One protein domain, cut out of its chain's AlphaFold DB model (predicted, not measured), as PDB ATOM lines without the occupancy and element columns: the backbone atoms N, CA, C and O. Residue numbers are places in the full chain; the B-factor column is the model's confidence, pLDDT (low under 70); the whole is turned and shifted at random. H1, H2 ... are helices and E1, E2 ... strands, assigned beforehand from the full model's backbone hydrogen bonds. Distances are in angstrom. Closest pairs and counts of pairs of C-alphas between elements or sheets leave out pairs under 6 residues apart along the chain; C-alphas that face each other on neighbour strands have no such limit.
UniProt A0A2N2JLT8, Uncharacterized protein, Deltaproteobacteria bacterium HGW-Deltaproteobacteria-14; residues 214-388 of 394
ATOM      1  N   PRO A 214      72.251  13.546  69.558       89.94
ATOM      2  CA  PRO A 214      72.812  14.160  70.761       89.94
ATOM      3  C   PRO A 214      72.348  13.497  72.059       89.94
ATOM      4  O   PRO A 214      73.184  13.072  72.854       89.94
ATOM      5  N   THR A 215      71.039  13.283  72.232       87.75
ATOM      6  CA  THR A 215      70.524  12.605  73.430       87.75
ATOM      7  C   THR A 215      71.020  11.161  73.493       87.75
ATOM      8  O   THR A 215      71.418  10.679  74.552       87.75
ATOM      9  N   LEU A 216      71.061  10.441  72.364       88.94
ATOM     10  CA  LEU A 216      71.638   9.090  72.334       88.94
ATOM     11  C   LEU A 216      73.121   9.078  72.734       88.94
ATOM     12  O   LEU A 216      73.562   8.132  73.390       88.94
ATOM     13  N   PHE A 217      73.878  10.114  72.375       92.31
ATOM     14  CA  PHE A 217      75.276  10.264  72.758       92.31
ATOM     15  C   PHE A 217      75.444  10.538  74.265       92.31
ATOM     16  O   PHE A 217      76.256   9.885  74.925       92.31
ATOM     17  N   GLU A 218      74.639  11.425  74.850       90.62
ATOM     18  CA  GLU A 218      74.601  11.638  76.308       90.62
ATOM     19  C   GLU A 218      74.319  10.330  77.060       90.62
ATOM     20  O   GLU A 218      75.034   9.946  77.992       90.62
ATOM     21  N   LEU A 219      73.298   9.597  76.608       87.81
ATOM     22  CA  LEU A 219      72.874   8.347  77.225       87.81
ATOM     23  C   LEU A 219      73.918   7.233  77.076       87.81
ATOM     24  O   LEU A 219      74.126   6.469  78.023       87.81
ATOM     25  N   VAL A 220      74.606   7.124  75.931       91.19
ATOM     26  CA  VAL A 220      75.681   6.130  75.786       91.19
ATOM     27  C   VAL A 220      76.878   6.475  76.677       91.19
ATOM     28  O   VAL A 220      77.473   5.570  77.265       91.19
ATOM     29  N   CYS A 221      77.195   7.761  76.869       92.38
ATOM     30  CA  CYS A 221      78.236   8.188  77.805       92.38
ATOM     31  C   CYS A 221      77.879   7.803  79.246       92.38
ATOM     32  O   CYS A 221      78.700   7.202  79.942       92.38
ATOM     33  N   LEU A 222      76.631   8.043  79.664       89.06
ATOM     34  CA  LEU A 222      76.111   7.568  80.948       89.06
ATOM     35  C   LEU A 222      76.277   6.051  81.091       89.06
ATOM     36  O   LEU A 222      76.828   5.587  82.086       89.06
ATOM     37  N   VAL A 223      75.848   5.272  80.096       86.12
ATOM     38  CA  VAL A 223      75.983   3.805  80.097       86.12
ATOM     39  C   VAL A 223      77.436   3.373  80.271       86.12
ATOM     40  O   VAL A 223      77.732   2.521  81.114       86.12
ATOM     41  N   ARG A 224      78.358   3.967  79.511       90.44
ATOM     42  CA  ARG A 224      79.786   3.639  79.566       90.44
ATOM     43  C   ARG A 224      80.385   3.951  80.932       90.44
ATOM     44  O   ARG A 224      81.091   3.105  81.476       90.44
ATOM     45  N   VAL A 225      80.058   5.107  81.510       90.31
ATOM     46  CA  VAL A 225      80.483   5.503  82.861       90.31
ATOM     47  C   VAL A 225      79.925   4.538  83.901       90.31
ATOM     48  O   VAL A 225      80.678   3.972  84.692       90.31
ATOM     49  N   MET A 226      78.617   4.278  83.872       84.12
ATOM     50  CA  MET A 226      77.968   3.399  84.844       84.12
ATOM     51  C   MET A 226      78.509   1.973  84.779       84.12
ATOM     52  O   MET A 226      78.726   1.369  85.826       84.12
ATOM     53  N   ARG A 227      78.816   1.459  83.579       83.38
ATOM     54  CA  ARG A 227      79.464   0.151  83.391       83.38
ATOM     55  C   ARG A 227      80.821   0.053  84.088       83.38
ATOM     56  O   ARG A 227      81.235  -1.046  84.437       83.38
ATOM     57  N   GLN A 228      81.539   1.165  84.228       86.69
ATOM     58  CA  GLN A 228      82.823   1.183  84.927       86.69
ATOM     59  C   GLN A 228      82.668   1.404  86.431       86.69
ATOM     60  O   GLN A 228      83.515   0.946  87.181       86.69
ATOM     61  N   LEU A 229      81.621   2.091  86.891       84.06
ATOM     62  CA  LEU A 229      81.449   2.423  88.310       84.06
ATOM     63  C   LEU A 229      80.669   1.367  89.101       84.06
ATOM     64  O   LEU A 229      80.765   1.323  90.330       84.06
ATOM     65  N   ALA A 230      79.859   0.549  88.436       72.94
ATOM     66  CA  ALA A 230      78.983  -0.407  89.095       72.94
ATOM     67  C   ALA A 230      78.615  -1.593  88.191       72.94
ATOM     68  O   ALA A 230      78.687  -1.483  86.963       72.94
ATOM     69  N   PRO A 231      78.167  -2.722  88.779       64.56
ATOM     70  CA  PRO A 231      77.519  -3.783  88.015       64.56
ATOM     71  C   PRO A 231      76.262  -3.265  87.292       64.56
ATOM     72  O   PRO A 231      75.786  -2.157  87.545       64.56
ATOM     73  N   ALA A 232      75.721  -4.081  86.378       60.34
ATOM     74  CA  ALA A 232      74.505  -3.755  85.630       60.34
ATOM     75  C   ALA A 232      73.378  -3.255  86.564       60.34
ATOM     76  O   ALA A 232      73.249  -3.752  87.688       60.34
ATOM     77  N   PRO A 233      72.574  -2.270  86.124       60.38
ATOM     78  CA  PRO A 233      71.636  -1.583  86.995       60.38
ATOM     79  C   PRO A 233      70.592  -2.565  87.529       60.38
ATOM     80  O   PRO A 233      69.969  -3.308  86.770       60.38
ATOM     81  N   GLN A 234      70.383  -2.547  88.847       57.12
ATOM     82  CA  GLN A 234      69.311  -3.308  89.499       57.12
ATOM     83  C   GLN A 234      67.939  -2.640  89.317       57.12
ATOM     84  O   GLN A 234      66.919  -3.254  89.615       57.12
ATOM     85  N   ASP A 235      67.910  -1.400  88.821       57.22
ATOM     86  CA  ASP A 235      66.705  -0.606  88.609       57.22
ATOM     87  C   ASP A 235      66.886   0.318  87.397       57.22
ATOM     88  O   ASP A 235      67.908   0.993  87.261       57.22
ATOM     89  N   ILE A 236      65.889   0.378  86.512       57.00
ATOM     90  CA  ILE A 236      65.926   1.218  85.308       57.00
ATOM     91  C   ILE A 236      64.795   2.227  85.420       57.00
ATOM     92  O   ILE A 236      63.674   1.995  84.982       57.00
ATOM     93  N   ARG A 237      65.096   3.367  86.045       57.56
ATOM     94  CA  ARG A 237      64.198   4.529  86.081       57.56
ATOM     95  C   ARG A 237      64.541   5.508  84.957       57.56
ATOM     96  O   ARG A 237      64.708   6.705  85.180       57.56
ATOM     97  N   TRP A 238      64.782   4.965  83.772       58.88
ATOM     98  CA  TRP A 238      65.118   5.756  82.600       58.88
ATOM     99  C   TRP A 238      63.827   6.256  81.943       58.88
ATOM    100  O   TRP A 238      62.891   5.483  81.765       58.88
ATOM    101  N   LEU A 239      63.827   7.531  81.538       49.53
ATOM    102  CA  LEU A 239      62.881   8.129  80.587       49.53
ATOM    103  C   LEU A 239      61.459   8.426  81.101       49.53
ATOM    104  O   LEU A 239      60.488   8.170  80.390       49.53
ATOM    105  N   ILE A 240      61.309   9.076  82.261       44.72
ATOM    106  CA  ILE A 240      60.090   9.868  82.500       44.72
ATOM    107  C   ILE A 240      60.460  11.329  82.263       44.72
ATOM    108  O   ILE A 240      61.160  11.931  83.070       44.72
ATOM    109  N   ARG A 241      59.962  11.902  81.160       41.75
ATOM    110  CA  ARG A 241      60.153  13.310  80.743       41.75
ATOM    111  C   ARG A 241      59.871  14.357  81.835       41.75
ATOM    112  O   ARG A 241      60.213  15.520  81.660       41.75
ATOM    113  N   GLU A 242      59.223  13.962  82.927       43.19
ATOM    114  CA  GLU A 242      58.603  14.858  83.902       43.19
ATOM    115  C   GLU A 242      59.189  14.760  85.321       43.19
ATOM    116  O   GLU A 242      58.836  15.568  86.177       43.19
ATOM    117  N   ALA A 243      60.112  13.831  85.594       47.12
ATOM    118  CA  ALA A 243      60.724  13.682  86.916       47.12
ATOM    119  C   ALA A 243      62.252  13.687  86.830       47.12
ATOM    120  O   ALA A 243      62.826  13.289  85.823       47.12
ATOM    121  N   SER A 244      62.925  14.122  87.900       51.72
ATOM    122  CA  SER A 244      64.385  14.043  88.024       51.72
ATOM    123  C   SER A 244      64.852  12.616  87.701       51.72
ATOM    124  O   SER A 244      64.608  11.708  88.503       51.72
ATOM    125  N   ASN A 245      65.470  12.419  86.531       63.22
ATOM    126  CA  ASN A 245      65.857  11.108  86.013       63.22
ATOM    127  C   ASN A 245      66.939  10.516  86.922       63.22
ATOM    128  O   ASN A 245      68.123  10.823  86.803       63.22
ATOM    129  N   ARG A 246      66.523   9.710  87.898       65.56
ATOM    130  CA  ARG A 246      67.411   9.137  88.908       65.56
ATOM    131  C   ARG A 246      67.731   7.697  88.547       65.56
ATOM    132  O   ARG A 246      66.861   6.843  88.664       65.56
ATOM    133  N   VAL A 247      68.976   7.397  88.205       65.56
ATOM    134  CA  VAL A 247      69.431   6.017  88.018       65.56
ATOM    135  C   VAL A 247      69.845   5.462  89.380       65.56
ATOM    136  O   VAL A 247      70.832   5.900  89.971       65.56
ATOM    137  N   ALA A 248      69.051   4.531  89.910       58.62
ATOM    138  CA  ALA A 248      69.341   3.885  91.182       58.62
ATOM    139  C   ALA A 248      70.348   2.753  90.959       58.62
ATOM    140  O   ALA A 248      70.029   1.712  90.389       58.62
ATOM    141  N   VAL A 249      71.573   2.974  91.422       67.62
ATOM    142  CA  VAL A 249      72.626   1.966  91.446       67.62
ATOM    143  C   VAL A 249      73.128   1.837  92.871       67.62
ATOM    144  O   VAL A 249      73.162   2.811  93.624       67.62
ATOM    145  N   GLU A 250      73.466   0.619  93.284       70.62
ATOM    146  CA  GLU A 250      73.863   0.356  94.661       70.62
ATOM    147  C   GLU A 250      75.054   1.241  95.069       70.62
ATOM    148  O   GLU A 250      76.123   1.233  94.455       70.62
ATOM    149  N   GLY A 251      74.837   2.067  96.096       76.38
ATOM    150  CA  GLY A 251      75.831   3.016  96.594       76.38
ATOM    151  C   GLY A 251      76.114   4.223  95.688       76.38
ATOM    152  O   GLY A 251      77.065   4.948  95.981       76.38
ATOM    153  N   ILE A 252      75.329   4.458  94.627       84.75
ATOM    154  CA  ILE A 252      75.478   5.595  93.703       84.75
ATOM    155  C   ILE A 252      74.112   6.256  93.447       84.75
ATOM    156  O   ILE A 252      73.199   5.651  92.886       84.75
ATOM    157  N   ASP A 253      73.976   7.530  93.817       83.94
ATOM    158  CA  ASP A 253      72.871   8.393  93.395       83.94
ATOM    159  C   ASP A 253      73.235   9.069  92.069       83.94
ATOM    160  O   ASP A 253      73.915  10.095  92.064       83.94
ATOM    161  N   CYS A 254      72.821   8.482  90.947       84.00
ATOM    162  CA  CYS A 254      73.042   9.055  89.621       84.00
ATOM    163  C   CYS A 254      71.810   9.854  89.176       84.00
ATOM    164  O   CYS A 254      70.686   9.352  89.211       84.00
ATOM    165  N   ARG A 255      72.016  11.106  88.766       84.44
ATOM    166  CA  ARG A 255      70.980  12.015  88.266       84.44
ATOM    167  C   ARG A 255      71.340  12.462  86.856       84.44
ATOM    168  O   ARG A 255      72.333  13.163  86.687       84.44
ATOM    169  N   TYR A 256      70.527  12.056  85.889       83.38
ATOM    170  CA  TYR A 256      70.590  12.511  84.504       83.38
ATOM    171  C   TYR A 256      69.768  13.794  84.340       83.38
ATOM    172  O   TYR A 256      68.680  13.892  84.918       83.38
ATOM    173  N   GLN A 257      70.296  14.766  83.593       84.12
ATOM    174  CA  GLN A 257      69.677  16.078  83.366       84.12
ATOM    175  C   GLN A 257      69.251  16.739  84.684       84.12
ATOM    176  O   GLN A 257      68.091  17.091  84.934       84.12
ATOM    177  N   ARG A 258      70.207  16.834  85.616       84.25
ATOM    178  CA  ARG A 258      69.938  17.380  86.944       84.25
ATOM    179  C   ARG A 258      69.758  18.888  86.835       84.25
ATOM    180  O   ARG A 258      70.728  19.623  86.667       84.25
ATOM    181  N   LYS A 259      68.532  19.346  87.091       83.56
ATOM    182  CA  LYS A 259      68.253  20.767  87.299       83.56
ATOM    183  C   LYS A 259      68.903  21.279  88.585       83.56
ATOM    184  O   LYS A 259      68.740  20.703  89.666       83.56
ATOM    185  N   LEU A 260      69.635  22.370  88.451       81.06
ATOM    186  CA  LEU A 260      70.236  23.168  89.506       81.06
ATOM    187  C   LEU A 260      69.470  24.492  89.590       81.06
ATOM    188  O   LEU A 260      69.021  25.022  88.576       81.06
ATOM    189  N   GLY A 261      69.288  25.018  90.800       76.62
ATOM    190  CA  GLY A 261      68.671  26.334  90.967       76.62
ATOM    191  C   GLY A 261      69.546  27.417  90.317       76.62
ATOM    192  O   GLY A 261      70.764  27.359  90.496       76.62
ATOM    193  N   PRO A 262      68.974  28.411  89.612       76.50
ATOM    194  CA  PRO A 262      69.746  29.523  89.047       76.50
ATOM    195  C   PRO A 262      70.617  30.225  90.095       76.50
ATOM    196  O   PRO A 262      71.778  30.516  89.838       76.50
ATOM    197  N   GLU A 263      70.092  30.391  91.310       75.38
ATOM    198  CA  GLU A 263      70.806  30.967  92.458       75.38
ATOM    199  C   GLU A 263      72.030  30.138  92.871       75.38
ATOM    200  O   GLU A 263      73.068  30.678  93.239       75.38
ATOM    201  N   ALA A 264      71.947  28.809  92.760       76.94
ATOM    202  CA  ALA A 264      73.076  27.936  93.064       76.94
ATOM    203  C   ALA A 264      74.205  28.102  92.034       76.94
ATOM    204  O   ALA A 264      75.375  28.045  92.399       76.94
ATOM    205  N   VAL A 265      73.846  28.316  90.764       77.38
ATOM    206  CA  VAL A 265      74.786  28.469  89.646       77.38
ATOM    207  C   VAL A 265      75.419  29.857  89.605       77.38
ATOM    208  O   VAL A 265      76.616  29.976  89.360       77.38
ATOM    209  N   LEU A 266      74.613  30.896  89.810       79.75
ATOM    210  CA  LEU A 266      75.057  32.286  89.737       79.75
ATOM    211  C   LEU A 266      75.734  32.752  91.016       79.75
ATOM    212  O   LEU A 266      76.558  33.652  90.955       79.75
ATOM    213  N   GLY A 267      75.404  32.126  92.141       73.94
ATOM    214  CA  GLY A 267      75.998  32.399  93.428       73.94
ATOM    215  C   GLY A 267      75.155  33.310  94.329       73.94
ATOM    216  O   GLY A 267      74.029  33.671  94.002       73.94
ATOM    217  N   ASP A 268      75.683  33.610  95.515       75.69
ATOM    218  CA  ASP A 268      74.968  34.261  96.629       75.69
ATOM    219  C   ASP A 268      75.716  35.461  97.232       75.69
ATOM    220  O   ASP A 268      75.211  36.112  98.148       75.69
ATOM    221  N   SER A 269      76.893  35.810  96.711       80.12
ATOM    222  CA  SER A 269      77.564  37.055  97.084       80.12
ATOM    223  C   SER A 269      76.771  38.280  96.596       80.12
ATOM    224  O   SER A 269      76.015  38.192  95.627       80.12
ATOM    225  N   PRO A 270      76.958  39.473  97.194       81.81
ATOM    226  CA  PRO A 270      76.229  40.676  96.776       81.81
ATOM    227  C   PRO A 270      76.361  41.011  95.278       81.81
ATOM    228  O   PRO A 270      75.401  41.469  94.659       81.81
ATOM    229  N   ALA A 271      77.529  40.751  94.680       79.56
ATOM    230  CA  ALA A 271      77.752  40.933  93.246       79.56
ATOM    231  C   ALA A 271      76.994  39.892  92.400       79.56
ATOM    232  O   ALA A 271      76.427  40.227  91.362       79.56
ATOM    233  N   GLU A 272      76.936  38.642  92.861       82.38
ATOM    234  CA  GLU A 272      76.205  37.549  92.210       82.38
ATOM    235  C   GLU A 272      74.684  37.730  92.313       82.38
ATOM    236  O   GLU A 272      73.964  37.439  91.360       82.38
ATOM    237  N   VAL A 273      74.187  38.303  93.413       81.12
ATOM    238  CA  VAL A 273      72.773  38.692  93.560       81.12
ATOM    239  C   VAL A 273      72.394  39.766  92.537       81.12
ATOM    240  O   VAL A 273      71.357  39.655  91.879       81.12
ATOM    241  N   ALA A 274      73.245  40.780  92.347       83.62
ATOM    242  CA  ALA A 274      73.036  41.799  91.317       83.62
ATOM    243  C   ALA A 274      73.090  41.202  89.898       83.62
ATOM    244  O   ALA A 274      72.267  41.553  89.049       83.62
ATOM    245  N   LEU A 275      74.006  40.259  89.650       83.38
ATOM    246  CA  LEU A 275      74.072  39.513  88.394       83.38
ATOM    247  C   LEU A 275      72.800  38.687  88.158       83.38
ATOM    248  O   LEU A 275      72.256  38.735  87.060       83.38
ATOM    249  N   ASN A 276      72.291  37.977  89.166       80.88
ATOM    250  CA  ASN A 276      71.056  37.195  89.071       80.88
ATOM    251  C   ASN A 276      69.847  38.073  88.706       80.88
ATOM    252  O   ASN A 276      69.080  37.735  87.802       80.88
ATOM    253  N   ALA A 277      69.734  39.253  89.321       82.94
ATOM    254  CA  ALA A 277      68.719  40.234  88.945       82.94
ATOM    255  C   ALA A 277      68.872  40.690  87.480       82.94
ATOM    256  O   ALA A 277      67.889  40.722  86.736       82.94
ATOM    257  N   ALA A 278      70.096  40.992  87.035       86.19
ATOM    258  CA  ALA A 278      70.365  41.406  85.659       86.19
ATOM    259  C   ALA A 278      70.060  40.295  84.639       86.19
ATOM    260  O   ALA A 278      69.422  40.551  83.620       86.19
ATOM    261  N   VAL A 279      70.456  39.054  84.919       86.31
ATOM    262  CA  VAL A 279      70.193  37.880  84.073       86.31
ATOM    263  C   VAL A 279      68.698  37.726  83.789       86.31
ATOM    264  O   VAL A 279      68.323  37.504  82.637       86.31
ATOM    265  N   GLY A 280      67.850  37.901  84.809       81.06
ATOM    266  CA  GLY A 280      66.394  37.865  84.655       81.06
ATOM    267  C   GLY A 280      65.853  38.989  83.766       81.06
ATOM    268  O   GLY A 280      65.010  38.739  82.908       81.06
ATOM    269  N   VAL A 281      66.370  40.212  83.922       87.88
ATOM    270  CA  VAL A 281      65.957  41.386  83.127       87.88
ATOM    271  C   VAL A 281      66.366  41.261  81.658       87.88
ATOM    272  O   VAL A 281      65.579  41.580  80.770       87.88
ATOM    273  N   PHE A 282      67.584  40.788  81.392       89.38
ATOM    274  CA  PHE A 282      68.141  40.690  80.040       89.38
ATOM    275  C   PHE A 282      67.896  39.332  79.367       89.38
ATOM    276  O   PHE A 282      68.415  39.095  78.277       89.38
ATOM    277  N   ALA A 283      67.122  38.443  79.999       82.94
ATOM    278  CA  ALA A 283      66.831  37.093  79.512       82.94
ATOM    279  C   ALA A 283      68.095  36.290  79.134       82.94
ATOM    280  O   ALA A 283      68.107  35.526  78.165       82.94
ATOM    281  N   VAL A 284      69.176  36.464  79.900       83.94
ATOM    282  CA  VAL A 284      70.424  35.727  79.677       83.94
ATOM    283  C   VAL A 284      70.206  34.266  80.067       83.94
ATOM    284  O   VAL A 284      69.722  33.960  81.156       83.94
ATOM    285  N   ARG A 285      70.569  33.335  79.181       82.38
ATOM    286  CA  ARG A 285      70.421  31.903  79.456       82.38
ATOM    287  C   ARG A 285      71.471  31.450  80.471       82.38
ATOM    288  O   ARG A 285      72.665  31.506  80.192       82.38
ATOM    289  N   VAL A 286      71.016  30.940  81.611       81.75
ATOM    290  CA  VAL A 286      71.874  30.295  82.613       81.75
ATOM    291  C   VAL A 286      71.899  28.794  82.344       81.75
ATOM    292  O   VAL A 286      70.831  28.193  82.192       81.75
ATOM    293  N   PRO A 287      73.077  28.157  82.283       83.50
ATOM    294  CA  PRO A 287      73.149  26.709  82.264       83.50
ATOM    295  C   PRO A 287      72.710  26.201  83.638       83.50
ATOM    296  O   PRO A 287      73.386  26.422  84.638       83.50
ATOM    297  N   THR A 288      71.543  25.572  83.706       84.19
ATOM    298  CA  THR A 288      70.968  25.051  84.957       84.19
ATOM    299  C   THR A 288      70.786  23.544  84.925       84.19
ATOM    300  O   THR A 288      70.181  22.996  85.837       84.19
ATOM    301  N   GLU A 289      71.238  22.863  83.881       87.75
ATOM    302  CA  GLU A 289      70.951  21.449  83.666       87.75
ATOM    303  C   GLU A 289      72.252  20.728  83.353       87.75
ATOM    304  O   GLU A 289      72.761  20.817  82.244       87.75
ATOM    305  N   ALA A 290      72.815  20.082  84.373       88.44
ATOM    306  CA  ALA A 290      73.998  19.252  84.204       88.44
ATOM    307  C   ALA A 290      73.587  17.897  83.629       88.44
ATOM    308  O   ALA A 290      72.655  17.276  84.161       88.44
ATOM    309  N   ASP A 291      74.307  17.420  82.613       89.88
ATOM    310  CA  ASP A 291      73.955  16.167  81.942       89.88
ATOM    311  C   ASP A 291      73.978  14.993  82.917       89.88
ATOM    312  O   ASP A 291      73.013  14.234  82.995       89.88
ATOM    313  N   LEU A 292      75.038  14.861  83.723       89.50
ATOM    314  CA  LEU A 292      75.164  13.778  84.696       89.50
ATOM    315  C   LEU A 292      75.774  14.244  86.013       89.50
ATOM    316  O   LEU A 292      76.860  14.816  86.061       89.50
ATOM    317  N   VAL A 293      75.113  13.893  87.116       90.88
ATOM    318  CA  VAL A 293      75.666  14.043  88.465       90.88
ATOM    319  C   VAL A 293      75.547  12.730  89.220       90.88
ATOM    320  O   VAL A 293      74.446  12.283  89.539       90.88
ATOM    321  N   LEU A 294      76.688  12.134  89.539       90.38
ATOM    322  CA  LEU A 294      76.817  10.920  90.325       90.38
ATOM    323  C   LEU A 294      77.316  11.290  91.719       90.38
ATOM    324  O   LEU A 294      78.366  11.911  91.848       90.38
ATOM    325  N   ALA A 295      76.585  10.904  92.759       90.19
ATOM    326  CA  ALA A 295      77.025  11.036  94.145       90.19
ATOM    327  C   ALA A 295      77.173   9.652  94.777       90.19
ATOM    328  O   ALA A 295      76.240   8.847  94.764       90.19
ATOM    329  N   PHE A 296      78.340   9.363  95.336       90.62
ATOM    330  CA  PHE A 296      78.606   8.102  96.007       90.62
ATOM    331  C   PHE A 296      78.106   8.149  97.450       90.62
ATOM    332  O   PHE A 296      78.264   9.142  98.154       90.62
ATOM    333  N   ALA A 297      77.511   7.050  97.918       88.50
ATOM    334  CA  ALA A 297      77.072   6.929  99.310       88.50
ATOM    335  C   ALA A 297      78.252   6.959 100.300       88.50
ATOM    336  O   ALA A 297      78.090   7.348 101.454       88.50
ATOM    337  N   LYS A 298      79.429   6.526  99.840       89.19
ATOM    338  CA  LYS A 298      80.721   6.639 100.521       89.19
ATOM    339  C   LYS A 298      81.769   7.072  99.498       89.19
ATOM    340  O   LYS A 298      81.674   6.594  98.363       89.19
ATOM    341  N   PRO A 299      82.766   7.891  99.878       91.12
ATOM    342  CA  PRO A 299      83.814   8.292  98.954       91.12
ATOM    343  C   PRO A 299      84.519   7.091  98.310       91.12
ATOM    344  O   PRO A 299      84.802   6.095  98.980       91.12
ATOM    345  N   ARG A 300      84.810   7.188  97.011       91.38
ATOM    346  CA  ARG A 300      85.551   6.188  96.227       91.38
ATOM    347  C   ARG A 300      86.809   6.843  95.681       91.38
ATOM    348  O   ARG A 300      86.707   7.893  95.060       91.38
ATOM    349  N   ALA A 301      87.980   6.272  95.963       90.31
ATOM    350  CA  ALA A 301      89.273   6.893  95.639       90.31
ATOM    351  C   ALA A 301      89.378   8.369  96.099       90.31
ATOM    352  O   ALA A 301      89.949   9.217  95.425       90.31
ATOM    353  N   GLY A 302      88.764   8.695  97.244       91.31
ATOM    354  CA  GLY A 302      88.721  10.058  97.779       91.31
ATOM    355  C   GLY A 302      87.705  10.998  97.116       91.31
ATOM    356  O   GLY A 302      87.581  12.127  97.569       91.31
ATOM    357  N   PHE A 303      86.961  10.562  96.096       93.50
ATOM    358  CA  PHE A 303      85.890  11.345  95.474       93.50
ATOM    359  C   PHE A 303      84.530  11.028  96.091       93.50
ATOM    360  O   PHE A 303      84.178   9.863  96.262       93.50
ATOM    361  N   ASP A 304      83.724  12.053  96.342       93.31
ATOM    362  CA  ASP A 304      82.308  11.959  96.708       93.31
ATOM    363  C   ASP A 304      81.396  11.770  95.493       93.31
ATOM    364  O   ASP A 304      80.229  11.404  95.640       93.31
ATOM    365  N   GLY A 305      81.895  12.025  94.284       93.25
ATOM    366  CA  GLY A 305      81.091  11.885  93.084       93.25
ATOM    367  C   GLY A 305      81.774  12.290  91.785       93.25
ATOM    368  O   GLY A 305      82.950  12.654  91.748       93.25
ATOM    369  N   VAL A 306      80.990  12.240  90.711       94.69
ATOM    370  CA  VAL A 306      81.394  12.605  89.350       94.69
ATOM    371  C   VAL A 306      80.336  13.533  88.753       94.69
ATOM    372  O   VAL A 306      79.143  13.243  88.817       94.69
ATOM    373  N   LEU A 307      80.772  14.649  88.188       94.88
ATOM    374  CA  LEU A 307      79.974  15.602  87.425       94.88
ATOM    375  C   LEU A 307      80.422  15.501  85.966       94.88
ATOM    376  O   LEU A 307      81.604  15.705  85.692       94.88
ATOM    377  N   ILE A 308      79.507  15.195  85.049       95.19
ATOM    378  CA  ILE A 308      79.825  15.056  83.625       95.19
ATOM    379  C   ILE A 308      78.946  15.988  82.810       95.19
ATOM    380  O   ILE A 308      77.738  16.051  83.034       95.19
ATOM    381  N   GLU A 309      79.583  16.658  81.859       95.88
ATOM    382  CA  GLU A 309      78.937  17.394  80.784       95.88
ATOM    383  C   GLU A 309      79.357  16.780  79.452       95.88
ATOM    384  O   GLU A 309      80.540  16.524  79.209       95.88
ATOM    385  N   VAL A 310      78.385  16.531  78.593       94.69
ATOM    386  CA  VAL A 310      78.545  15.844  77.325       94.69
ATOM    387  C   VAL A 310      78.253  16.819  76.183       94.69
ATOM    388  O   VAL A 310      77.400  17.702  76.284       94.69
ATOM    389  N   LYS A 311      79.006  16.704  75.086       94.50
ATOM    390  CA  LYS A 311      78.838  17.547  73.894       94.50
ATOM    391  C   LYS A 311      78.956  16.736  72.614       94.50
ATOM    392  O   LYS A 311      79.830  15.878  72.492       94.50
ATOM    393  N   SER A 312      78.084  17.021  71.651       92.44
ATOM    394  CA  SER A 312      78.011  16.319  70.364       92.44
ATOM    395  C   SER A 312      77.797  17.305  69.217       92.44
ATOM    396  O   SER A 312      77.654  18.504  69.437       92.44
ATOM    397  N   GLY A 313      77.789  16.828  67.970       81.94
ATOM    398  CA  GLY A 313      77.319  17.657  66.849       81.94
ATOM    399  C   GLY A 313      78.183  18.886  66.520       81.94
ATOM    400  O   GLY A 313      77.662  19.863  65.990       81.94
ATOM    401  N   GLY A 314      79.490  18.832  66.796       80.00
ATOM    402  CA  GLY A 314      80.459  19.889  66.464       80.00
ATOM    403  C   GLY A 314      80.789  20.847  67.610       80.00
ATOM    404  O   GLY A 314      81.626  21.729  67.437       80.00
ATOM    405  N   GLU A 315      80.162  20.673  68.771       85.62
ATOM    406  CA  GLU A 315      80.542  21.366  70.003       85.62
ATOM    407  C   GLU A 315      81.903  20.876  70.533       85.62
ATOM    408  O   GLU A 315      82.275  19.716  70.349       85.62
ATOM    409  N   ASP A 316      82.643  21.757  71.213       89.75
ATOM    410  CA  ASP A 316      83.993  21.491  71.715       89.75
ATOM    411  C   ASP A 316      84.095  21.562  73.252       89.75
ATOM    412  O   ASP A 316      83.120  21.771  73.982       89.75
ATOM    413  N   TYR A 317      85.315  21.391  73.769       91.19
ATOM    414  CA  TYR A 317      85.586  21.498  75.202       91.19
ATOM    415  C   TYR A 317      85.313  22.890  75.779       91.19
ATOM    416  O   TYR A 317      85.053  22.994  76.976       91.19
ATOM    417  N   GLY A 318      85.371  23.953  74.972       88.12
ATOM    418  CA  GLY A 318      85.090  25.314  75.419       88.12
ATOM    419  C   GLY A 318      83.642  25.453  75.880       88.12
ATOM    420  O   GLY A 318      83.395  25.948  76.984       88.12
ATOM    421  N   ALA A 319      82.700  24.935  75.088       85.56
ATOM    422  CA  ALA A 319      81.280  24.911  75.442       85.56
ATOM    423  C   ALA A 319      81.032  24.149  76.760       85.56
ATOM    424  O   ALA A 319      80.412  24.686  77.681       85.56
ATOM    425  N   ALA A 320      81.594  22.940  76.888       89.88
ATOM    426  CA  ALA A 320      81.464  22.126  78.100       89.88
ATOM    427  C   ALA A 320      82.114  22.776  79.334       89.88
ATOM    428  O   ALA A 320      81.566  22.720  80.435       89.88
ATOM    429  N   LEU A 321      83.280  23.415  79.175       90.44
ATOM    430  CA  LEU A 321      84.050  23.984  80.282       90.44
ATOM    431  C   LEU A 321      83.286  25.085  81.017       90.44
ATOM    432  O   LEU A 321      83.314  25.139  82.248       90.44
ATOM    433  N   HIS A 322      82.613  25.972  80.281       84.75
ATOM    434  CA  HIS A 322      81.842  27.052  80.892       84.75
ATOM    435  C   HIS A 322      80.699  26.510  81.755       84.75
ATOM    436  O   HIS A 322      80.524  26.956  82.889       84.75
ATOM    437  N   GLN A 323      79.983  25.502  81.259       90.25
ATOM    438  CA  GLN A 323      78.888  24.860  81.983       90.25
ATOM    439  C   GLN A 323      79.400  24.075  83.198       90.25
ATOM    440  O   GLN A 323      78.906  24.265  84.309       90.25
ATOM    441  N   LEU A 324      80.463  23.282  83.038       91.12
ATOM    442  CA  LEU A 324      81.068  22.530  84.139       91.12
ATOM    443  C   LEU A 324      81.570  23.426  85.270       91.12
ATOM    444  O   LEU A 324      81.398  23.071  86.433       91.12
ATOM    445  N   LYS A 325      82.163  24.588  84.967       89.12
ATOM    446  CA  LYS A 325      82.567  25.566  85.995       89.12
ATOM    447  C   LYS A 325      81.377  26.043  86.818       89.12
ATOM    448  O   LYS A 325      81.442  26.017  88.045       89.12
ATOM    449  N   SER A 326      80.296  26.417  86.142       86.31
ATOM    450  CA  SER A 326      79.034  26.816  86.764       86.31
ATOM    451  C   SER A 326      78.452  25.713  87.657       86.31
ATOM    452  O   SER A 326      78.076  25.963  88.802       86.31
ATOM    453  N   TYR A 327      78.434  24.470  87.177       90.00
ATOM    454  CA  TYR A 327      77.892  23.334  87.925       90.00
ATOM    455  C   TYR A 327      78.773  22.918  89.102       90.00
ATOM    456  O   TYR A 327      78.259  22.643  90.187       90.00
ATOM    457  N   ALA A 328      80.094  22.894  88.917       87.75
ATOM    458  CA  ALA A 328      81.043  22.592  89.979       87.75
ATOM    459  C   ALA A 328      80.938  23.630  91.102       87.75
ATOM    460  O   ALA A 328      80.821  23.250  92.262       87.75
ATOM    461  N   ALA A 329      80.883  24.924  90.771       82.62
ATOM    462  CA  ALA A 329      80.673  25.976  91.765       82.62
ATOM    463  C   ALA A 329      79.369  25.759  92.554       82.62
ATOM    464  O   ALA A 329      79.389  25.786  93.784       82.62
ATOM    465  N   ALA A 330      78.265  25.448  91.866       83.56
ATOM    466  CA  ALA A 330      76.971  25.193  92.498       83.56
ATOM    467  C   ALA A 330      76.966  23.973  93.435       83.56
ATOM    468  O   ALA A 330      76.305  23.985  94.473       83.56
ATOM    469  N   LEU A 331      77.680  22.901  93.076       81.12
ATOM    470  CA  LEU A 331      77.715  21.656  93.852       81.12
ATOM    471  C   LEU A 331      78.678  21.701  95.046       81.12
ATOM    472  O   LEU A 331      78.498  20.918  95.978       81.12
ATOM    473  N   MET A 332      79.671  22.594  95.016       78.56
ATOM    474  CA  MET A 332      80.787  22.633  95.970       78.56
ATOM    475  C   MET A 332      80.644  23.660  97.096       78.56
ATOM    476  O   MET A 332      81.537  23.778  97.940       78.56
ATOM    477  N   LYS A 333      79.539  24.411  97.142       71.88
ATOM    478  CA  LYS A 333      79.293  25.399  98.199       71.88
ATOM    479  C   LYS A 333      79.164  24.756  99.589       71.88
ATOM    480  O   LYS A 333      78.096  24.288  99.980       71.88
ATOM    481  N   GLY A 334      80.254  24.822 100.362       61.09
ATOM    482  CA  GLY A 334      80.273  24.616 101.817       61.09
ATOM    483  C   GLY A 334      80.350  23.167 102.306       61.09
ATOM    484  O   GLY A 334      80.151  22.919 103.491       61.09
ATOM    485  N   ASN A 335      80.616  22.197 101.429       64.75
ATOM    486  CA  ASN A 335      80.395  20.776 101.734       64.75
ATOM    487  C   ASN A 335      81.685  19.965 101.938       64.75
ATOM    488  O   ASN A 335      81.583  18.789 102.276       64.75
ATOM    489  N   GLY A 336      82.871  20.544 101.697       75.88
ATOM    490  CA  GLY A 336      84.159  19.834 101.788       75.88
ATOM    491  C   GLY A 336      84.264  18.601 100.878       75.88
ATOM    492  O   GLY A 336      85.122  17.753 101.097       75.88
ATOM    493  N   ARG A 337      83.360  18.483  99.897       87.94
ATOM    494  CA  ARG A 337      83.261  17.329  99.008       87.94
ATOM    495  C   ARG A 337      84.259  17.435  97.873       87.94
ATOM    496  O   ARG A 337      84.584  18.536  97.428       87.94
ATOM    497  N   ARG A 338      84.675  16.282  97.363       91.38
ATOM    498  CA  ARG A 338      85.591  16.160  96.238       91.38
ATOM    499  C   ARG A 338      84.906  15.522  95.036       91.38
ATOM    500  O   ARG A 338      84.311  14.456  95.158       91.38
ATOM    501  N   TYR A 339      84.992  16.148  93.867       93.88
ATOM    502  CA  TYR A 339      84.355  15.646  92.645       93.88
ATOM    503  C   TYR A 339      85.337  15.588  91.476       93.88
ATOM    504  O   TYR A 339      86.208  16.444  91.326       93.88
ATOM    505  N   LEU A 340      85.135  14.599  90.607       96.06
ATOM    506  CA  LEU A 340      85.655  14.624  89.243       96.06
ATOM    507  C   LEU A 340      84.687  15.443  88.374       96.06
ATOM    508  O   LEU A 340      83.549  15.018  88.187       96.06
ATOM    509  N   ALA A 341      85.116  16.596  87.859       96.06
ATOM    510  CA  ALA A 341      84.374  17.385  86.873       96.06
ATOM    511  C   ALA A 341      84.910  17.080  85.469       96.06
ATOM    512  O   ALA A 341      86.093  17.286  85.196       96.06
ATOM    513  N   TRP A 342      84.055  16.568  84.586       97.56
ATOM    514  CA  TRP A 342      84.498  15.912  83.360       97.56
ATOM    515  C   TRP A 342      83.684  16.324  82.135       97.56
ATOM    516  O   TRP A 342      82.468  16.174  82.108       97.56
ATOM    517  N   ALA A 343      84.365  16.810  81.098       97.12
ATOM    518  CA  ALA A 343      83.771  17.003  79.780       97.12
ATOM    519  C   ALA A 343      84.006  15.779  78.885       97.12
ATOM    520  O   ALA A 343      85.158  15.380  78.687       97.12
ATOM    521  N   VAL A 344      82.942  15.238  78.289       97.12
ATOM    522  CA  VAL A 344      83.026  14.194  77.258       97.12
ATOM    523  C   VAL A 344      82.520  14.748  75.930       97.12
ATOM    524  O   VAL A 344      81.344  15.077  75.797       97.12
ATOM    525  N   VAL A 345      83.397  14.853  74.935       96.31
ATOM    526  CA  VAL A 345      83.067  15.441  73.626       96.31
ATOM    527  C   VAL A 345      83.153  14.372  72.541       96.31
ATOM    528  O   VAL A 345      84.157  13.670  72.445       96.31
ATOM    529  N   GLU A 346      82.119  14.247  71.707       94.06
ATOM    530  CA  GLU A 346      82.020  13.197  70.676       94.06
ATOM    531  C   GLU A 346      83.211  13.198  69.705       94.06
ATOM    532  O   GLU A 346      83.737  12.140  69.370       94.06
ATOM    533  N   SER A 347      83.656  14.382  69.276       90.31
ATOM    534  CA  SER A 347      84.730  14.565  68.292       90.31
ATOM    535  C   SER A 347      86.123  14.733  68.904       90.31
ATOM    536  O   SER A 347      87.050  15.147  68.207       90.31
ATOM    537  N   ALA A 348      86.282  14.492  70.205       90.38
ATOM    538  CA  ALA A 348      87.575  14.634  70.857       90.38
ATOM    539  C   ALA A 348      88.580  13.571  70.397       90.38
ATOM    540  O   ALA A 348      88.233  12.413  70.174       90.38
ATOM    541  N   ALA A 349      89.848  13.975  70.314       89.31
ATOM    542  CA  ALA A 349      90.957  13.053  70.112       89.31
ATOM    543  C   ALA A 349      91.187  12.175  71.352       89.31
ATOM    544  O   ALA A 349      90.891  12.588  72.477       89.31
ATOM    545  N   GLU A 350      91.760  10.991  71.127       92.94
ATOM    546  CA  GLU A 350      92.141  10.072  72.197       92.94
ATOM    547  C   GLU A 350      93.189  10.686  73.134       92.94
ATOM    548  O   GLU A 350      94.108  11.394  72.707       92.94
ATOM    549  N   LEU A 351      93.078  10.364  74.421       95.00
ATOM    550  CA  LEU A 351      94.054  10.758  75.427       95.00
ATOM    551  C   LEU A 351      95.380  10.011  75.250       95.00
ATOM    552  O   LEU A 351      95.420   8.785  75.100       95.00
ATOM    553  N   ASN A 352      96.488  10.742  75.343       96.19
ATOM    554  CA  ASN A 352      97.829  10.161  75.404       96.19
ATOM    555  C   ASN A 352      98.255   9.848  76.852       96.19
ATOM    556  O   ASN A 352      97.626  10.282  77.819       96.19
ATOM    557  N   ASP A 353      99.350   9.099  77.003       95.50
ATOM    558  CA  ASP A 353      99.825   8.650  78.317       95.50
ATOM    559  C   ASP A 353     100.218   9.812  79.235       95.50
ATOM    560  O   ASP A 353      99.928   9.770  80.425       95.50
ATOM    561  N   ALA A 354     100.788  10.893  78.692       96.44
ATOM    562  CA  ALA A 354     101.146  12.069  79.485       96.44
ATOM    563  C   ALA A 354      99.908  12.753  80.094       96.44
ATOM    564  O   ALA A 354      99.936  13.175  81.249       96.44
ATOM    565  N   GLN A 355      98.802  12.826  79.346       97.12
ATOM    566  CA  GLN A 355      97.533  13.364  79.843       97.12
ATOM    567  C   GLN A 355      96.923  12.470  80.934       97.12
ATOM    568  O   GLN A 355      96.403  12.982  81.925       97.12
ATOM    569  N   LEU A 356      97.010  11.145  80.786       96.25
ATOM    570  CA  LEU A 356      96.523  10.198  81.794       96.25
ATOM    571  C   LEU A 356      97.378  10.200  83.065       96.25
ATOM    572  O   LEU A 356      96.822  10.138  84.163       96.25
ATOM    573  N   SER A 357      98.703  10.306  82.937       95.75
ATOM    574  CA  SER A 357      99.614  10.463  84.075       95.75
ATOM    575  C   SER A 357      99.322  11.750  84.839       95.75
ATOM    576  O   SER A 357      99.145  11.702  86.055       95.75
ATOM    577  N   TRP A 358      99.154  12.873  84.132       95.81
ATOM    578  CA  TRP A 358      98.761  14.140  84.755       95.81
ATOM    579  C   TRP A 358      97.439  14.012  85.525       95.81
ATOM    580  O   TRP A 358      97.321  14.505  86.646       95.81
ATOM    581  N   LEU A 359      96.446  13.322  84.955       95.88
ATOM    582  CA  LEU A 359      95.161  13.101  85.617       95.88
ATOM    583  C   LEU A 359      95.305  12.246  86.888       95.88
ATOM    584  O   LEU A 359      94.687  12.569  87.901       95.88
ATOM    585  N   SER A 360      96.128  11.194  86.846       95.38
ATOM    586  CA  SER A 360      96.412  10.330  88.001       95.38
ATOM    587  C   SER A 360      97.056  11.116  89.144       95.38
ATOM    588  O   SER A 360      96.572  11.070  90.272       95.38
ATOM    589  N   GLU A 361      98.084  11.916  88.849       93.88
ATOM    590  CA  GLU A 361      98.753  12.769  89.842       93.88
ATOM    591  C   GLU A 361      97.768  13.749  90.503       93.88
ATOM    592  O   GLU A 361      97.772  13.941  91.719       93.88
ATOM    593  N   ARG A 362      96.861  14.343  89.717       93.69
ATOM    594  CA  ARG A 362      95.833  15.265  90.235       93.69
ATOM    595  C   ARG A 362      94.707  14.568  90.989       93.69
ATOM    596  O   ARG A 362      94.033  15.215  91.790       93.69
ATOM    597  N   ALA A 363      94.479  13.284  90.744       91.62
ATOM    598  CA  ALA A 363      93.536  12.484  91.515       91.62
ATOM    599  C   ALA A 363      94.099  12.083  92.887       91.62
ATOM    600  O   ALA A 363      93.327  11.893  93.827       91.62
ATOM    601  N   GLU A 364      95.418  12.041  93.050       90.38
ATOM    602  CA  GLU A 364      96.077  11.840  94.347       90.38
ATOM    603  C   GLU A 364      96.231  13.151  95.137       90.38
ATOM    604  O   GLU A 364      96.226  13.147  96.370       90.38
ATOM    605  N   ASP A 365      96.293  14.287  94.436       86.81
ATOM    606  CA  ASP A 365      96.343  15.623  95.032       86.81
ATOM    607  C   ASP A 365      95.004  16.008  95.694       86.81
ATOM    608  O   ASP A 365      94.034  16.422  95.048       86.81
ATOM    609  N   ASN A 366      94.951  15.875  97.021       80.38
ATOM    610  CA  ASN A 366      93.781  16.207  97.837       80.38
ATOM    611  C   ASN A 366      93.654  17.708  98.157       80.38
ATOM    612  O   ASN A 366      92.756  18.087  98.908       80.38
ATOM    613  N   ALA A 367      94.527  18.572  97.622       84.19
ATOM    614  CA  ALA A 367      94.450  20.010  97.872       84.19
ATOM    615  C   ALA A 367      93.271  20.676  97.144       84.19
ATOM    616  O   ALA A 367      92.738  21.680  97.617       84.19
ATOM    617  N   SER A 368      92.855  20.123  95.998       86.88
ATOM    618  CA  SER A 368      91.727  20.638  95.222       86.88
ATOM    619  C   SER A 368      90.451  19.836  95.488       86.88
ATOM    620  O   SER A 368      90.467  18.605  95.385       86.88
ATOM    621  N   PRO A 369      89.307  20.505  95.729       89.44
ATOM    622  CA  PRO A 369      88.021  19.823  95.796       89.44
ATOM    623  C   PRO A 369      87.574  19.324  94.409       89.44
ATOM    624  O   PRO A 369      86.741  18.432  94.316       89.44
ATOM    625  N   VAL A 370      88.125  19.851  93.311       92.56
ATOM    626  CA  VAL A 370      87.758  19.430  91.951       92.56
ATOM    627  C   VAL A 370      88.978  18.916  91.200       92.56
ATOM    628  O   VAL A 370      89.964  19.639  91.038       92.56
ATOM    629  N   THR A 371      88.871  17.701  90.673       95.06
ATOM    630  CA  THR A 371      89.777  17.190  89.641       95.06
ATOM    631  C   THR A 371      89.090  17.346  88.289       95.06
ATOM    632  O   THR A 371      87.929  16.970  88.142       95.06
ATOM    633  N   TRP A 372      89.783  17.928  87.312       95.69
ATOM    634  CA  TRP A 372      89.229  18.225  85.989       95.69
ATOM    635  C   TRP A 372      89.680  17.188  84.962       95.69
ATOM    636  O   TRP A 372      90.865  16.863  84.904       95.69
ATOM    637  N   ALA A 373      88.756  16.715  84.128       96.94
ATOM    638  CA  ALA A 373      89.044  15.814  83.016       96.94
ATOM    639  C   ALA A 373      88.328  16.249  81.731       96.94
ATOM    640  O   ALA A 373      87.250  16.842  81.760       96.94
ATOM    641  N   PHE A 374      88.928  15.915  80.594       96.88
ATOM    642  CA  PHE A 374      88.406  16.171  79.253       96.88
ATOM    643  C   PHE A 374      88.744  14.951  78.410       96.88
ATOM    644  O   PHE A 374      89.898  14.527  78.423       96.88
ATOM    645  N   SER A 375      87.772  14.347  77.734       97.38
ATOM    646  CA  SER A 375      88.052  13.175  76.902       97.38
ATOM    647  C   SER A 375      87.032  12.968  75.788       97.38
ATOM    648  O   SER A 375      85.949  13.557  75.790       97.38
ATOM    649  N   GLY A 376      87.357  12.052  74.876       95.94
ATOM    650  CA  GLY A 376      86.369  11.408  74.019       95.94
ATOM    651  C   GLY A 376      85.582  10.309  74.746       95.94
ATOM    652  O   GLY A 376      85.921   9.927  75.875       95.94
ATOM    653  N   PRO A 377      84.532   9.768  74.105       93.75
ATOM    654  CA  PRO A 377      83.696   8.707  74.669       93.75
ATOM    655  C   PRO A 377      84.419   7.355  74.788       93.75
ATOM    656  O   PRO A 377      84.001   6.500  75.574       93.75
ATOM    657  N   ASP A 378      85.482   7.128  74.015       93.44
ATOM    658  CA  ASP A 378      86.241   5.870  74.027       93.44
ATOM    659  C   ASP A 378      87.273   5.819  75.170       93.44
ATOM    660  O   ASP A 378      87.607   4.745  75.674       93.44
ATOM    661  N   ASP A 379      87.666   6.980  75.697       96.06
ATOM    662  CA  ASP A 379      88.578   7.104  76.837       96.06
ATOM    663  C   ASP A 379      87.887   7.006  78.201       96.06
ATOM    664  O   ASP A 379      88.564   7.037  79.230       96.06
ATOM    665  N   ILE A 380      86.558   6.838  78.246       95.25
ATOM    666  CA  ILE A 380      85.786   6.835  79.501       95.25
ATOM    667  C   ILE A 380      86.373   5.871  80.537       95.25
ATOM    668  O   ILE A 380      86.530   6.204  81.713       95.25
ATOM    669  N   ARG A 381      86.746   4.668  80.095       93.94
ATOM    670  CA  ARG A 381      87.376   3.674  80.967       93.94
ATOM    671  C   ARG A 381      88.764   4.105  81.433       93.94
ATOM    672  O   ARG A 381      89.088   3.885  82.595       93.94
ATOM    673  N   ARG A 382      89.577   4.685  80.548       95.44
ATOM    674  CA  ARG A 382      90.952   5.108  80.857       95.44
ATOM    675  C   ARG A 382      90.946   6.234  81.886       95.44
ATOM    676  O   ARG A 382      91.637   6.111  82.888       95.44
ATOM    677  N   VAL A 383      90.076   7.233  81.720       96.94
ATOM    678  CA  VAL A 383      89.862   8.313  82.701       96.94
ATOM    679  C   VAL A 383      89.495   7.743  84.072       96.94
ATOM    680  O   VAL A 383      90.149   8.059  85.062       96.94
ATOM    681  N   LEU A 384      88.488   6.863  84.138       95.56
ATOM    682  CA  LEU A 384      88.029   6.289  85.409       95.56
ATOM    683  C   LEU A 384      89.068   5.378  86.078       95.56
ATOM    684  O   LEU A 384      89.116   5.324  87.305       95.56
ATOM    685  N   LEU A 385      89.900   4.678  85.299       94.12
ATOM    686  CA  LEU A 385      91.036   3.916  85.821       94.12
ATOM    687  C   LEU A 385      92.119   4.841  86.386       94.12
ATOM    688  O   LEU A 385      92.579   4.602  87.498       94.12
ATOM    689  N   SER A 386      92.479   5.910  85.668       95.25
ATOM    690  CA  SER A 386      93.500   6.875  86.100       95.25
ATOM    691  C   SER A 386      93.155   7.566  87.416       95.25
ATOM    692  O   SER A 386      94.050   7.881  88.185       95.25
ATOM    693  N   VAL A 387      91.869   7.776  87.709       95.12
ATOM    694  CA  VAL A 387      91.431   8.377  88.982       95.12
ATOM    695  C   VAL A 387      91.051   7.344  90.053       95.12
ATOM    696  O   VAL A 387      90.515   7.706  91.096       95.12
ATOM    697  N   GLY A 388      91.262   6.048  89.792       92.12
ATOM    698  CA  GLY A 388      90.961   4.965  90.734       92.12
ATOM    699  C   GLY A 388      89.468   4.700  90.983       92.12
ATOM    700  O   GLY A 388      89.116   4.059  91.973       92.12
TER     701      GLY A 388
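What this domain is: This is residues 214 to 388 of the 394 residues of an uncharacterized protein of Deltaproteobacteria bacterium HGW-Deltaproteobacteria-14 (UniProt A0A2N2JLT8). A twisted six-stranded sheet makes the core, curled round helix H1 on one face and covered by H4 on the other, while H5 and H6 pack over its E6 end on the face of H1. H2 and H3 make a small helical lobe off the sheet, with H3 farthest from the middle. The 175 printed residues hold, in order, H1 E1 E2 H2 H3 E3 E4 H4 E5 H5 E6 H6; the class is mixed, helices and strands. The mixed sheet runs E1 E2 E3 E4 E5 E6, antiparallel from E1 to E4 and parallel from E4 to E6. The whole is compact and rounded, with a radius of gyration of the C-alphas of 16.2 A and spans of 45 by 38 by 36 A.

How they stand to each other: Begin at H1, residues 214 to 229: it is on the sheet, which curls round it, and C-alphas 218 and 310, the latter in E4, residues 303 to 311, are its closest pair with that strand at 5.9 A. Next look at the hairpin of E1, residues 245 to 249, and E2, residues 252 to 259, where N 247 and O 254 are 2.8 A apart. E2 bends by 74 degrees at residue 256 and is antiparallel to E3, residues 289 to 300, with N 255 and O 293 at 2.8 A. E3 bends by 91 degrees at residue 297 and forms a hairpin with E4, with N 294 and O 306 at 2.8 A. Between E2 and E3 the chain passes through H2, residues 262 to 266, and H3, residues 270 to 281, which touch, the C-alphas of Leu 266 and Glu 272 being closest at 5.9 A; neither is on the sheet. H2 also touches H4, residues 317 to 331, with C-alphas 264 and 330 closest at 4.8 A. H4 has a height over the sheet of 7.4 A and runs slantwise to the strands, at 34 degrees to E4 on the local plane. E4, H4 and E5, residues 339 to 345, form a strand-helix-strand unit, two parallel neighbour strands with a helix between, whose crossover is right-handed; N 309 and O 342 are 2.9 A apart. E5, H5, residues 353 to 364, and E6, residues 370 to 375, form another, left-handed, with N 343 and O 373 at 3.0 A. H6, residues 380 to 386, touches H5, with C-alphas 360 and 386 closest at 4.9 A, and touches H1, with C-alphas 225 and 380 closest at 6.4 A. The helices and the sheet form three layers, with helices on both faces of the sheet: H1, H5 and H6 on one face, H4 on the other. In H1, H2, H3, H5 and H6 every O i to N i+4 pair is within hydrogen-bond range; in H4, 10 of 11 are.

Where its parts are: Find C-alpha 214 at (72.812, 14.160, 70.761); from there H1 runs 22.8 A to C-alpha 229. Further on, E2 spans 18.0 A and H3 17.1 A. E3 starts at C-alpha 289, at (70.951, 21.449, 83.666), and spans 24.6 A; E4 spans 23.5 A, H4 20.2 A, E5 19.1 A, H5 16.8 A and E6 16.3 A. H6 ends at C-alpha 386, at (93.500, 6.875, 86.100).

The domain as a whole: The two C-alphas farthest apart are those of Val 281 and Asp 353, 47.3 A. The printed part has no cut. The link from H1 to E1, residues 230 to 244, is long. Mean pLDDT of the printed part is 84.7; residues 231 to 249 and 334 to 335 are under 70.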